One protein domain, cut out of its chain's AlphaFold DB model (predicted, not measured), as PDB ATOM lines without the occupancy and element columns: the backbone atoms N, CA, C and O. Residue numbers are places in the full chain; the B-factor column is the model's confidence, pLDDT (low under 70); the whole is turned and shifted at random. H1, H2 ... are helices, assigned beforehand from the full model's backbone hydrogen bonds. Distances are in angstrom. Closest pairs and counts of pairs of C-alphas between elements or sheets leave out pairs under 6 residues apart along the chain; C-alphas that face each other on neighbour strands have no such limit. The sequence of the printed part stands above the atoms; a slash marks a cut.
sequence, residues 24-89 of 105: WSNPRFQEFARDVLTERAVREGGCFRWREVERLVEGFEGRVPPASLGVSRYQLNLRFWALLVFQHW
ATOM      1  N   TRP A  24     -25.409 -10.972 -46.824       73.81
ATOM      2  CA  TRP A  24     -26.709 -11.449 -46.353       73.81
ATOM      3  C   TRP A  24     -26.643 -12.363 -45.138       73.81
ATOM      4  O   TRP A  24     -27.676 -12.541 -44.508       73.81
ATOM      5  N   SER A  25     -25.476 -12.900 -44.772       75.38
ATOM      6  CA  SER A  25     -25.278 -13.741 -43.578       75.38
ATOM      7  C   SER A  25     -25.371 -12.947 -42.262       75.38
ATOM      8  O   SER A  25     -24.526 -13.065 -41.375       75.38
ATOM      9  N   ASN A  26     -26.399 -12.119 -42.132       84.75
ATOM     10  CA  ASN A  26     -26.803 -11.509 -40.881       84.75
ATOM     11  C   ASN A  26     -27.596 -12.525 -40.026       84.75
ATOM     12  O   ASN A  26     -28.082 -13.528 -40.559       84.75
ATOM     13  N   PRO A  27     -27.765 -12.267 -38.716       88.31
ATOM     14  CA  PRO A  27     -28.461 -13.186 -37.814       88.31
ATOM     15  C   PRO A  27     -29.867 -13.578 -38.286       88.31
ATOM     16  O   PRO A  27     -30.217 -14.752 -38.265       88.31
ATOM     17  N   ARG A  28     -30.639 -12.628 -38.829       89.81
ATOM     18  CA  ARG A  28     -32.005 -12.879 -39.313       89.81
ATOM     19  C   ARG A  28     -32.044 -13.860 -40.487       89.81
ATOM     20  O   ARG A  28     -32.963 -14.665 -40.600       89.81
ATOM     21  N   PHE A  29     -31.060 -13.799 -41.380       90.81
ATOM     22  CA  PHE A  29     -30.954 -14.754 -42.480       90.81
ATOM     23  C   PHE A  29     -30.560 -16.150 -41.988       90.81
ATOM     24  O   PHE A  29     -31.062 -17.144 -42.507       90.81
ATOM     25  N   GLN A  30     -29.689 -16.232 -40.980       90.50
ATOM     26  CA  GLN A  30     -29.319 -17.506 -40.361       90.50
ATOM     27  C   GLN A  30     -30.513 -18.143 -39.637       90.50
ATOM     28  O   GLN A  30     -30.746 -19.339 -39.797       90.50
ATOM     29  N   GLU A  31     -31.315 -17.352 -38.921       92.31
ATOM     30  CA  GLU A  31     -32.581 -17.797 -38.322       92.31
ATOM     31  C   GLU A  31     -33.539 -18.345 -39.385       92.31
ATOM     32  O   GLU A  31     -33.949 -19.500 -39.303       92.31
ATOM     33  N   PHE A  32     -33.791 -17.579 -40.453       93.00
ATOM     34  CA  PHE A  32     -34.610 -18.040 -41.577       93.00
ATOM     35  C   PHE A  32     -34.100 -19.361 -42.169       93.00
ATOM     36  O   PHE A  32     -34.880 -20.269 -42.459       93.00
ATOM     37  N   ALA A  33     -32.785 -19.490 -42.349       93.75
ATOM     38  CA  ALA A  33     -32.209 -20.712 -42.884       93.75
ATOM     39  C   ALA A  33     -32.438 -21.918 -41.967       93.75
ATOM     40  O   ALA A  33     -32.714 -23.002 -42.477       93.75
ATOM     41  N   ARG A  34     -32.372 -21.739 -40.642       93.56
ATOM     42  CA  ARG A  34     -32.659 -22.799 -39.662       93.56
ATOM     43  C   ARG A  34     -34.131 -23.203 -39.659       93.56
ATOM     44  O   ARG A  34     -34.417 -24.390 -39.528       93.56
ATOM     45  N   ASP A  35     -35.040 -22.257 -39.876       94.25
ATOM     46  CA  ASP A  35     -36.477 -22.539 -39.972       94.25
ATOM     47  C   ASP A  35     -36.831 -23.337 -41.234       94.25
ATOM     48  O   ASP A  35     -37.717 -24.195 -41.225       94.25
ATOM     49  N   VAL A  36     -36.119 -23.083 -42.335       95.12
ATOM     50  CA  VAL A  36     -36.307 -23.814 -43.594       95.12
ATOM     51  C   VAL A  36     -35.614 -25.179 -43.557       95.12
ATOM     52  O   VAL A  36     -36.210 -26.192 -43.928       95.12
ATOM     53  N   LEU A  37     -34.358 -25.226 -43.108       96.69
ATOM     54  CA  LEU A  37     -33.490 -26.407 -43.126       96.69
ATOM     55  C   LEU A  37     -33.555 -27.172 -41.800       96.69
ATOM     56  O   LEU A  37     -32.536 -27.414 -41.156       96.69
ATOM     57  N   THR A  38     -34.759 -27.579 -41.395       96.44
ATOM     58  CA  THR A  38     -34.940 -28.432 -40.210       96.44
ATOM     59  C   THR A  38     -34.700 -29.905 -40.534       96.44
ATOM     60  O   THR A  38     -34.982 -30.364 -41.645       96.44
ATOM     61  N   GLU A  39     -34.272 -30.685 -39.538       96.88
ATOM     62  CA  GLU A  39     -34.094 -32.135 -39.681       96.88
ATOM     63  C   GLU A  39     -35.352 -32.819 -40.212       96.88
ATOM     64  O   GLU A  39     -35.291 -33.613 -41.152       96.88
ATOM     65  N   ARG A  40     -36.508 -32.461 -39.646       94.88
ATOM     66  CA  ARG A  40     -37.802 -32.980 -40.078       94.88
ATOM     67  C   ARG A  40     -38.063 -32.668 -41.550       94.88
ATOM     68  O   ARG A  40     -38.359 -33.584 -42.309       94.88
ATOM     69  N   ALA A  41     -37.933 -31.407 -41.962       92.81
ATOM     70  CA  ALA A  41     -38.244 -30.991 -43.329       92.81
ATOM     71  C   ALA A  41     -37.309 -31.634 -44.367       92.81
ATOM     72  O   ALA A  41     -37.757 -32.006 -45.453       92.81
ATOM     73  N   VAL A  42     -36.030 -31.800 -44.025       95.19
ATOM     74  CA  VAL A  42     -35.042 -32.473 -44.878       95.19
ATOM     75  C   VAL A  42     -35.361 -33.962 -45.010       95.19
ATOM     76  O   VAL A  42     -35.372 -34.491 -46.122       95.19
ATOM     77  N   ARG A  43     -35.656 -34.639 -43.891       94.81
ATOM     78  CA  ARG A  43     -35.989 -36.072 -43.878       94.81
ATOM     79  C   ARG A  43     -37.304 -36.364 -44.603       94.81
ATOM     80  O   ARG A  43     -37.347 -37.296 -45.396       94.81
ATOM     81  N   GLU A  44     -38.341 -35.552 -44.388       91.69
ATOM     82  CA  GLU A  44     -39.625 -35.650 -45.103       91.69
ATOM     83  C   GLU A  44     -39.459 -35.490 -46.620       91.69
ATOM     84  O   GLU A  44     -40.167 -36.136 -47.388       91.69
ATOM     85  N   GLY A  45     -38.526 -34.640 -47.060       89.50
ATOM     86  CA  GLY A  45     -38.255 -34.431 -48.481       89.50
ATOM     87  C   GLY A  45     -37.596 -35.629 -49.174       89.50
ATOM     88  O   GLY A  45     -37.670 -35.729 -50.393       89.50
ATOM     89  N   GLY A  46     -36.928 -36.520 -48.432       92.56
ATOM     90  CA  GLY A  46     -36.324 -37.751 -48.961       92.56
ATOM     91  C   GLY A  46     -35.136 -37.569 -49.922       92.56
ATOM     92  O   GLY A  46     -34.529 -38.558 -50.326       92.56
ATOM     93  N   CYS A  47     -34.767 -36.336 -50.284       94.69
ATOM     94  CA  CYS A  47     -33.698 -36.062 -51.252       94.69
ATOM     95  C   CYS A  47     -32.295 -35.979 -50.634       94.69
ATOM     96  O   CYS A  47     -31.305 -36.180 -51.339       94.69
ATOM     97  N   PHE A  48     -32.182 -35.659 -49.341       96.50
ATOM     98  CA  PHE A  48     -30.896 -35.378 -48.697       96.50
ATOM     99  C   PHE A  48     -30.747 -36.079 -47.347       96.50
ATOM    100  O   PHE A  48     -31.715 -36.325 -46.630       96.50
ATOM    101  N   ARG A  49     -29.494 -36.355 -46.971       96.94
ATOM    102  CA  ARG A  49     -29.143 -36.838 -45.632       96.94
ATOM    103  C   ARG A  49     -29.015 -35.655 -44.681       96.94
ATOM    104  O   ARG A  49     -28.200 -34.769 -44.938       96.94
ATOM    105  N   TRP A  50     -29.739 -35.691 -43.560       97.31
ATOM    106  CA  TRP A  50     -29.715 -34.621 -42.553       97.31
ATOM    107  C   TRP A  50     -28.294 -34.220 -42.140       97.31
ATOM    108  O   TRP A  50     -27.946 -33.050 -42.219       97.31
ATOM    109  N   ARG A  51     -27.439 -35.197 -41.818       97.12
ATOM    110  CA  ARG A  51     -26.062 -34.944 -41.373       97.12
ATOM    111  C   ARG A  51     -25.222 -34.135 -42.372       97.12
ATOM    112  O   ARG A  51     -24.361 -33.367 -41.962       97.12
ATOM    113  N   GLU A  52     -25.451 -34.289 -43.677       96.06
ATOM    114  CA  GLU A  52     -24.727 -33.493 -44.682       96.06
ATOM    115  C   GLU A  52     -25.299 -32.078 -44.815       96.06
ATOM    116  O   GLU A  52     -24.551 -31.128 -45.040       96.06
ATOM    117  N   VAL A  53     -26.617 -31.925 -44.645       97.19
ATOM    118  CA  VAL A  53     -27.276 -30.613 -44.607       97.19
ATOM    119  C   VAL A  53     -26.809 -29.815 -43.394       97.19
ATOM    120  O   VAL A  53     -26.391 -28.671 -43.546       97.19
ATOM    121  N   GLU A  54     -26.804 -30.433 -42.217       96.75
ATOM    122  CA  GLU A  54     -26.350 -29.825 -40.968       96.75
ATOM    123  C   GLU A  54     -24.914 -29.297 -41.091       96.75
ATOM    124  O   GLU A  54     -24.668 -28.117 -40.843       96.75
ATOM    125  N   ARG A  55     -23.985 -30.109 -41.615       95.75
ATOM    126  CA  ARG A  55     -22.596 -29.688 -41.863       95.75
ATOM    127  C   ARG A  55     -22.480 -28.493 -42.815       95.75
ATOM    128  O   ARG A  55     -21.601 -27.648 -42.640       95.75
ATOM    129  N   LEU A  56     -23.335 -28.411 -43.838       95.56
ATOM    130  CA  LEU A  56     -23.367 -27.261 -44.747       95.56
ATOM    131  C   LEU A  56     -23.877 -25.996 -44.046       95.56
ATOM    132  O   LEU A  56     -23.311 -24.924 -44.268       95.56
ATOM    133  N   VAL A  57     -24.901 -26.115 -43.197       95.19
ATOM    134  CA  VAL A  57     -25.428 -25.004 -42.385       95.19
ATOM    135  C   VAL A  57     -24.363 -24.511 -41.406       95.19
ATOM    136  O   VAL A  57     -24.080 -23.317 -41.359       95.19
ATOM    137  N   GLU A  58     -23.693 -25.416 -40.695       95.06
ATOM    138  CA  GLU A  58     -22.587 -25.078 -39.793       95.06
ATOM    139  C   GLU A  58     -21.435 -24.381 -40.525       95.06
ATOM    140  O   GLU A  58     -20.872 -23.404 -40.024       95.06
ATOM    141  N   GLY A  59     -21.089 -24.849 -41.728       94.19
ATOM    142  CA  GLY A  59     -20.057 -24.218 -42.546       94.19
ATOM    143  C   GLY A  59     -20.444 -22.806 -42.978       94.19
ATOM    144  O   GLY A  59     -19.610 -21.889 -42.954       94.19
ATOM    145  N   PHE A  60     -21.705 -22.624 -43.376       92.44
ATOM    146  CA  PHE A  60     -22.252 -21.332 -43.778       92.44
ATOM    147  C   PHE A  60     -22.240 -20.326 -42.621       92.44
ATOM    148  O   PHE A  60     -21.773 -19.204 -42.795       92.44
ATOM    149  N   GLU A  61     -22.651 -20.754 -41.429       91.50
ATOM    150  CA  GLU A  61     -22.640 -19.942 -40.206       91.50
ATOM    151  C   GLU A  61     -21.230 -19.673 -39.655       91.50
ATOM    152  O   GLU A  61     -21.068 -18.927 -38.694       91.50
ATOM    153  N   GLY A  62     -20.198 -20.276 -40.251       91.19
ATOM    154  CA  GLY A  62     -18.812 -20.110 -39.822       91.19
ATOM    155  C   GLY A  62     -18.438 -20.932 -38.590       91.19
ATOM    156  O   GLY A  62     -17.348 -20.738 -38.059       91.19
ATOM    157  N   ARG A  63     -19.292 -21.874 -38.162       93.25
ATOM    158  CA  ARG A  63     -18.996 -22.815 -37.069       93.25
ATOM    159  C   ARG A  63     -17.924 -23.831 -37.458       93.25
ATOM    160  O   ARG A  63     -17.166 -24.275 -36.602       93.25
ATOM    161  N   VAL A  64     -17.825 -24.162 -38.749       94.12
ATOM    162  CA  VAL A  64     -16.750 -25.000 -39.299       94.12
ATOM    163  C   VAL A  64     -16.120 -24.368 -40.545       94.12
ATOM    164  O   VAL A  64     -16.802 -23.687 -41.319       94.12
ATOM    165  N   PRO A  65     -14.812 -24.566 -40.788       93.50
ATOM    166  CA  PRO A  65     -14.157 -24.010 -41.965       93.50
ATOM    167  C   PRO A  65     -14.580 -24.765 -43.240       93.50
ATOM    168  O   PRO A  65     -14.652 -25.997 -43.211       93.50
ATOM    169  N   PRO A  66     -14.759 -24.084 -44.393       93.06
ATOM    170  CA  PRO A  66     -15.106 -24.729 -45.669       93.06
ATOM    171  C   PRO A  66     -14.139 -25.851 -46.078       93.06
ATOM    172  O   PRO A  66     -14.552 -26.853 -46.658       93.06
ATOM    173  N   ALA A  67     -12.861 -25.725 -45.701       93.94
ATOM    174  CA  ALA A  67     -11.840 -26.740 -45.946       93.94
ATOM    175  C   ALA A  67     -12.180 -28.100 -45.303       93.94
ATOM    176  O   ALA A  67     -11.930 -29.134 -45.916       93.94
ATOM    177  N   SER A  68     -12.829 -28.120 -44.129       94.44
ATOM    178  CA  SER A  68     -13.281 -29.365 -43.473       94.44
ATOM    179  C   SER A  68     -14.410 -30.080 -44.230       94.44
ATOM    180  O   SER A  68     -14.674 -31.264 -44.012       94.44
ATOM    181  N   LEU A  69     -15.075 -29.361 -45.136       93.25
ATOM    182  CA  LEU A  69     -16.109 -29.865 -46.036       93.25
ATOM    183  C   LEU A  69     -15.544 -30.184 -47.434       93.25
ATOM    184  O   LEU A  69     -16.301 -30.575 -48.322       93.25
ATOM    185  N   GLY A  70     -14.235 -29.995 -47.649       95.69
ATOM    186  CA  GLY A  70     -13.573 -30.208 -48.937       95.69
ATOM    187  C   GLY A  70     -14.009 -29.222 -50.026       95.69
ATOM    188  O   GLY A  70     -14.004 -29.575 -51.203       95.69
ATOM    189  N   VAL A  71     -14.437 -28.008 -49.654       95.06
ATOM    190  CA  VAL A  71     -14.938 -26.997 -50.601       95.06
ATOM    191  C   VAL A  71     -14.344 -25.615 -50.355       95.06
ATOM    192  O   VAL A  71     -13.957 -25.263 -49.241       95.06
ATOM    193  N   SER A  72     -14.326 -24.786 -51.397       94.56
ATOM    194  CA  SER A  72     -14.044 -23.357 -51.253       94.56
ATOM    195  C   SER A  72     -15.215 -22.615 -50.594       94.56
ATOM    196  O   SER A  72     -16.356 -23.083 -50.601       94.56
ATOM    197  N   ARG A  73     -14.967 -21.404 -50.069       90.81
ATOM    198  CA  ARG A  73     -16.036 -20.534 -49.538       90.81
ATOM    199  C   ARG A  73     -17.116 -20.249 -50.587       90.81
ATOM    200  O   ARG A  73     -18.298 -20.253 -50.262       90.81
ATOM    201  N   TYR A  74     -16.714 -20.046 -51.841       90.25
ATOM    202  CA  TYR A  74     -17.635 -19.838 -52.957       90.25
ATOM    203  C   TYR A  74     -18.545 -21.055 -53.178       90.25
ATOM    204  O   TYR A  74     -19.764 -20.923 -53.240       90.25
ATOM    205  N   GLN A  75     -17.965 -22.258 -53.226       92.81
ATOM    206  CA  GLN A  75     -18.723 -23.499 -53.396       92.81
ATOM    207  C   GLN A  75     -19.668 -23.770 -52.224       92.81
ATOM    208  O   GLN A  75     -20.800 -24.193 -52.447       92.81
ATOM    209  N   LEU A  76     -19.225 -23.513 -50.991       93.56
ATOM    210  CA  LEU A  76     -20.076 -23.606 -49.809       93.56
ATOM    211  C   LEU A  76     -21.295 -22.686 -49.937       93.56
ATOM    212  O   LEU A  76     -22.420 -23.152 -49.785       93.56
ATOM    213  N   ASN A  77     -21.075 -21.413 -50.272       91.50
ATOM    214  CA  ASN A  77     -22.144 -20.431 -50.438       91.50
ATOM    215  C   ASN A  77     -23.143 -20.865 -51.521       91.50
ATOM    216  O   ASN A  77     -24.350 -20.851 -51.289       91.50
ATOM    217  N   LEU A  78     -22.656 -21.320 -52.678       91.75
ATOM    218  CA  LEU A  78     -23.522 -21.825 -53.745       91.75
ATOM    219  C   LEU A  78     -24.350 -23.039 -53.313       91.75
ATOM    220  O   LEU A  78     -25.550 -23.080 -53.575       91.75
ATOM    221  N   ARG A  79     -23.723 -24.028 -52.661       94.12
ATOM    222  CA  ARG A  79     -24.407 -25.249 -52.205       94.12
ATOM    223  C   ARG A  79     -25.458 -24.936 -51.150       94.12
ATOM    224  O   ARG A  79     -26.576 -25.429 -51.250       94.12
ATOM    225  N   PHE A  80     -25.106 -24.098 -50.179       94.56
ATOM    226  CA  PHE A  80     -26.026 -23.645 -49.147       94.56
ATOM    227  C   PHE A  80     -27.223 -22.909 -49.759       94.56
ATOM    228  O   PHE A  80     -28.364 -23.239 -49.448       94.56
ATOM    229  N   TRP A  81     -26.985 -21.970 -50.681       94.06
ATOM    230  CA  TRP A  81     -28.065 -21.249 -51.357       94.06
ATOM    231  C   TRP A  81     -28.980 -22.179 -52.150       94.06
ATOM    232  O   TRP A  81     -30.198 -22.102 -52.015       94.06
ATOM    233  N   ALA A  82     -28.405 -23.076 -52.956       95.00
ATOM    234  CA  ALA A  82     -29.175 -24.030 -53.745       95.00
ATOM    235  C   ALA A  82     -30.053 -24.917 -52.851       95.00
ATOM    236  O   ALA A  82     -31.224 -25.124 -53.159       95.00
ATOM    237  N   LEU A  83     -29.506 -25.386 -51.727       96.31
ATOM    238  CA  LEU A  83     -30.234 -26.181 -50.747       96.31
ATOM    239  C   LEU A  83     -31.366 -25.386 -50.085       96.31
ATOM    240  O   LEU A  83     -32.484 -25.887 -49.990       96.31
ATOM    241  N   LEU A  84     -31.098 -24.149 -49.663       95.44
ATOM    242  CA  LEU A  84     -32.087 -23.280 -49.027       95.44
ATOM    243  C   LEU A  84     -33.251 -22.969 -49.974       95.44
ATOM    244  O   LEU A  84     -34.412 -23.131 -49.601       95.44
ATOM    245  N   VAL A  85     -32.945 -22.579 -51.215       95.00
ATOM    246  CA  VAL A  85     -33.949 -22.323 -52.257       95.00
ATOM    247  C   VAL A  85     -34.745 -23.586 -52.559       95.00
ATOM    248  O   VAL A  85     -35.972 -23.529 -52.616       95.00
ATOM    249  N   PHE A  86     -34.068 -24.728 -52.718       95.62
ATOM    250  CA  PHE A  86     -34.730 -26.005 -52.957       95.62
ATOM    251  C   PHE A  86     -35.709 -26.332 -51.829       95.62
ATOM    252  O   PHE A  86     -36.885 -26.556 -52.094       95.62
ATOM    253  N   GLN A  87     -35.254 -26.309 -50.575       95.19
ATOM    254  CA  GLN A  87     -36.078 -26.673 -49.427       95.19
ATOM    255  C   GLN A  87     -37.255 -25.705 -49.235       95.19
ATOM    256  O   GLN A  87     -38.365 -26.121 -48.906       95.19
ATOM    257  N   HIS A  88     -37.042 -24.412 -49.483       94.19
ATOM    258  CA  HIS A  88     -38.113 -23.422 -49.436       94.19
ATOM    259  C   HIS A  88     -39.157 -23.648 -50.545       94.19
ATOM    260  O   HIS A  88     -40.365 -23.564 -50.308       94.19
ATOM    261  N   TRP A  89     -38.705 -23.995 -51.753       94.06
ATOM    262  CA  TRP A  89     -39.583 -24.316 -52.876       94.06
ATOM    263  C   TRP A  89     -40.383 -25.600 -52.630       94.06
ATOM    264  O   TRP A  89     -41.597 -25.609 -52.843       94.06
TER     265      TRP A  89
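What this domain is: This is residues 24 to 89 of the 105 residues of a protein of Gemmatimonadetes bacterium GWC2_71_9 (UniProt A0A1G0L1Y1). One long helix, H5, lies over a layer formed by the other four helices: it crosses H3 with residues 76 to 80, and near its last residues it meets H1 with residues 84 to 88. H2 lies toward the end of H5 and short H4 toward its start, one at each end of the layer. The printed part has 66 residues, with five named helices in the order H1, H2, H3, H4, H5 and no named strand; the class is all helix. The whole is compact, with a radius of gyration of the C-alphas of 11.1 A, and rounded, with spans of 29 by 25 by 17 A.

Where its parts are: H1 covers residues 27 to 36 and is 14.4 A long from first to last C-alpha; C-alpha 27 stands at (-28.461, -13.186, -37.814). H2 covers residues 39 to 45, 10.0 A. H3 covers residues 50 to 60, 15.3 A, and begins with C-alpha 50 at (-29.715, -34.621, -42.553). H4 has four residues, 66 to 69, over 5.2 A. H5, the longest, covers residues 73 to 89, 24.1 A, and ends with C-alpha 89 at (-39.583, -24.316, -52.876).

How they stand to each other: H3 is the hub, touching H2, H4 and H5. H3 and H5 touch at a steep tilt of 54 degrees, opposite ways; their closest C-alphas are those of Leu 56 and Phe 80, 6.3 A apart. H2 and H3 touch at a steep tilt of 62 degrees, opposite ways, closest at the C-alphas of Glu 39 and Trp 50, 5.8 A. H3 and H4 touch, closest at the C-alphas of Gly 59 and Pro 66, 5.9 A. H1 and H5 touch at a steep tilt of 52 degrees, the same way, closest at the C-alphas of Val 36 and His 88, 6.1 A. H2 is close to H5 but not clearly touching, with the C-alphas of Val 42 and Gln 87 7.4 A apart. H4 and H5 are also close but not clearly touching; their closest C-alphas, those of Pro 66 and Arg 73, are 5.8 A apart. H1 and H3 are near each other, and H1 and H2 meet only through their link. H4 is apart from H1 and from H2. In H1, H2, H3 and H5 every O i to N i+4 pair is within hydrogen-bond range; H4 is too short for such a pair.

The domain as a whole: The two C-alphas farthest apart are those of Glu 44 and Ala 67, 29.2 A. The printed part runs from residue 24 to 89 with no cut. The four links between the helices are tight, and no link is long. The mean pLDDT of the printed part is 93.3, and no printed residue is under 70.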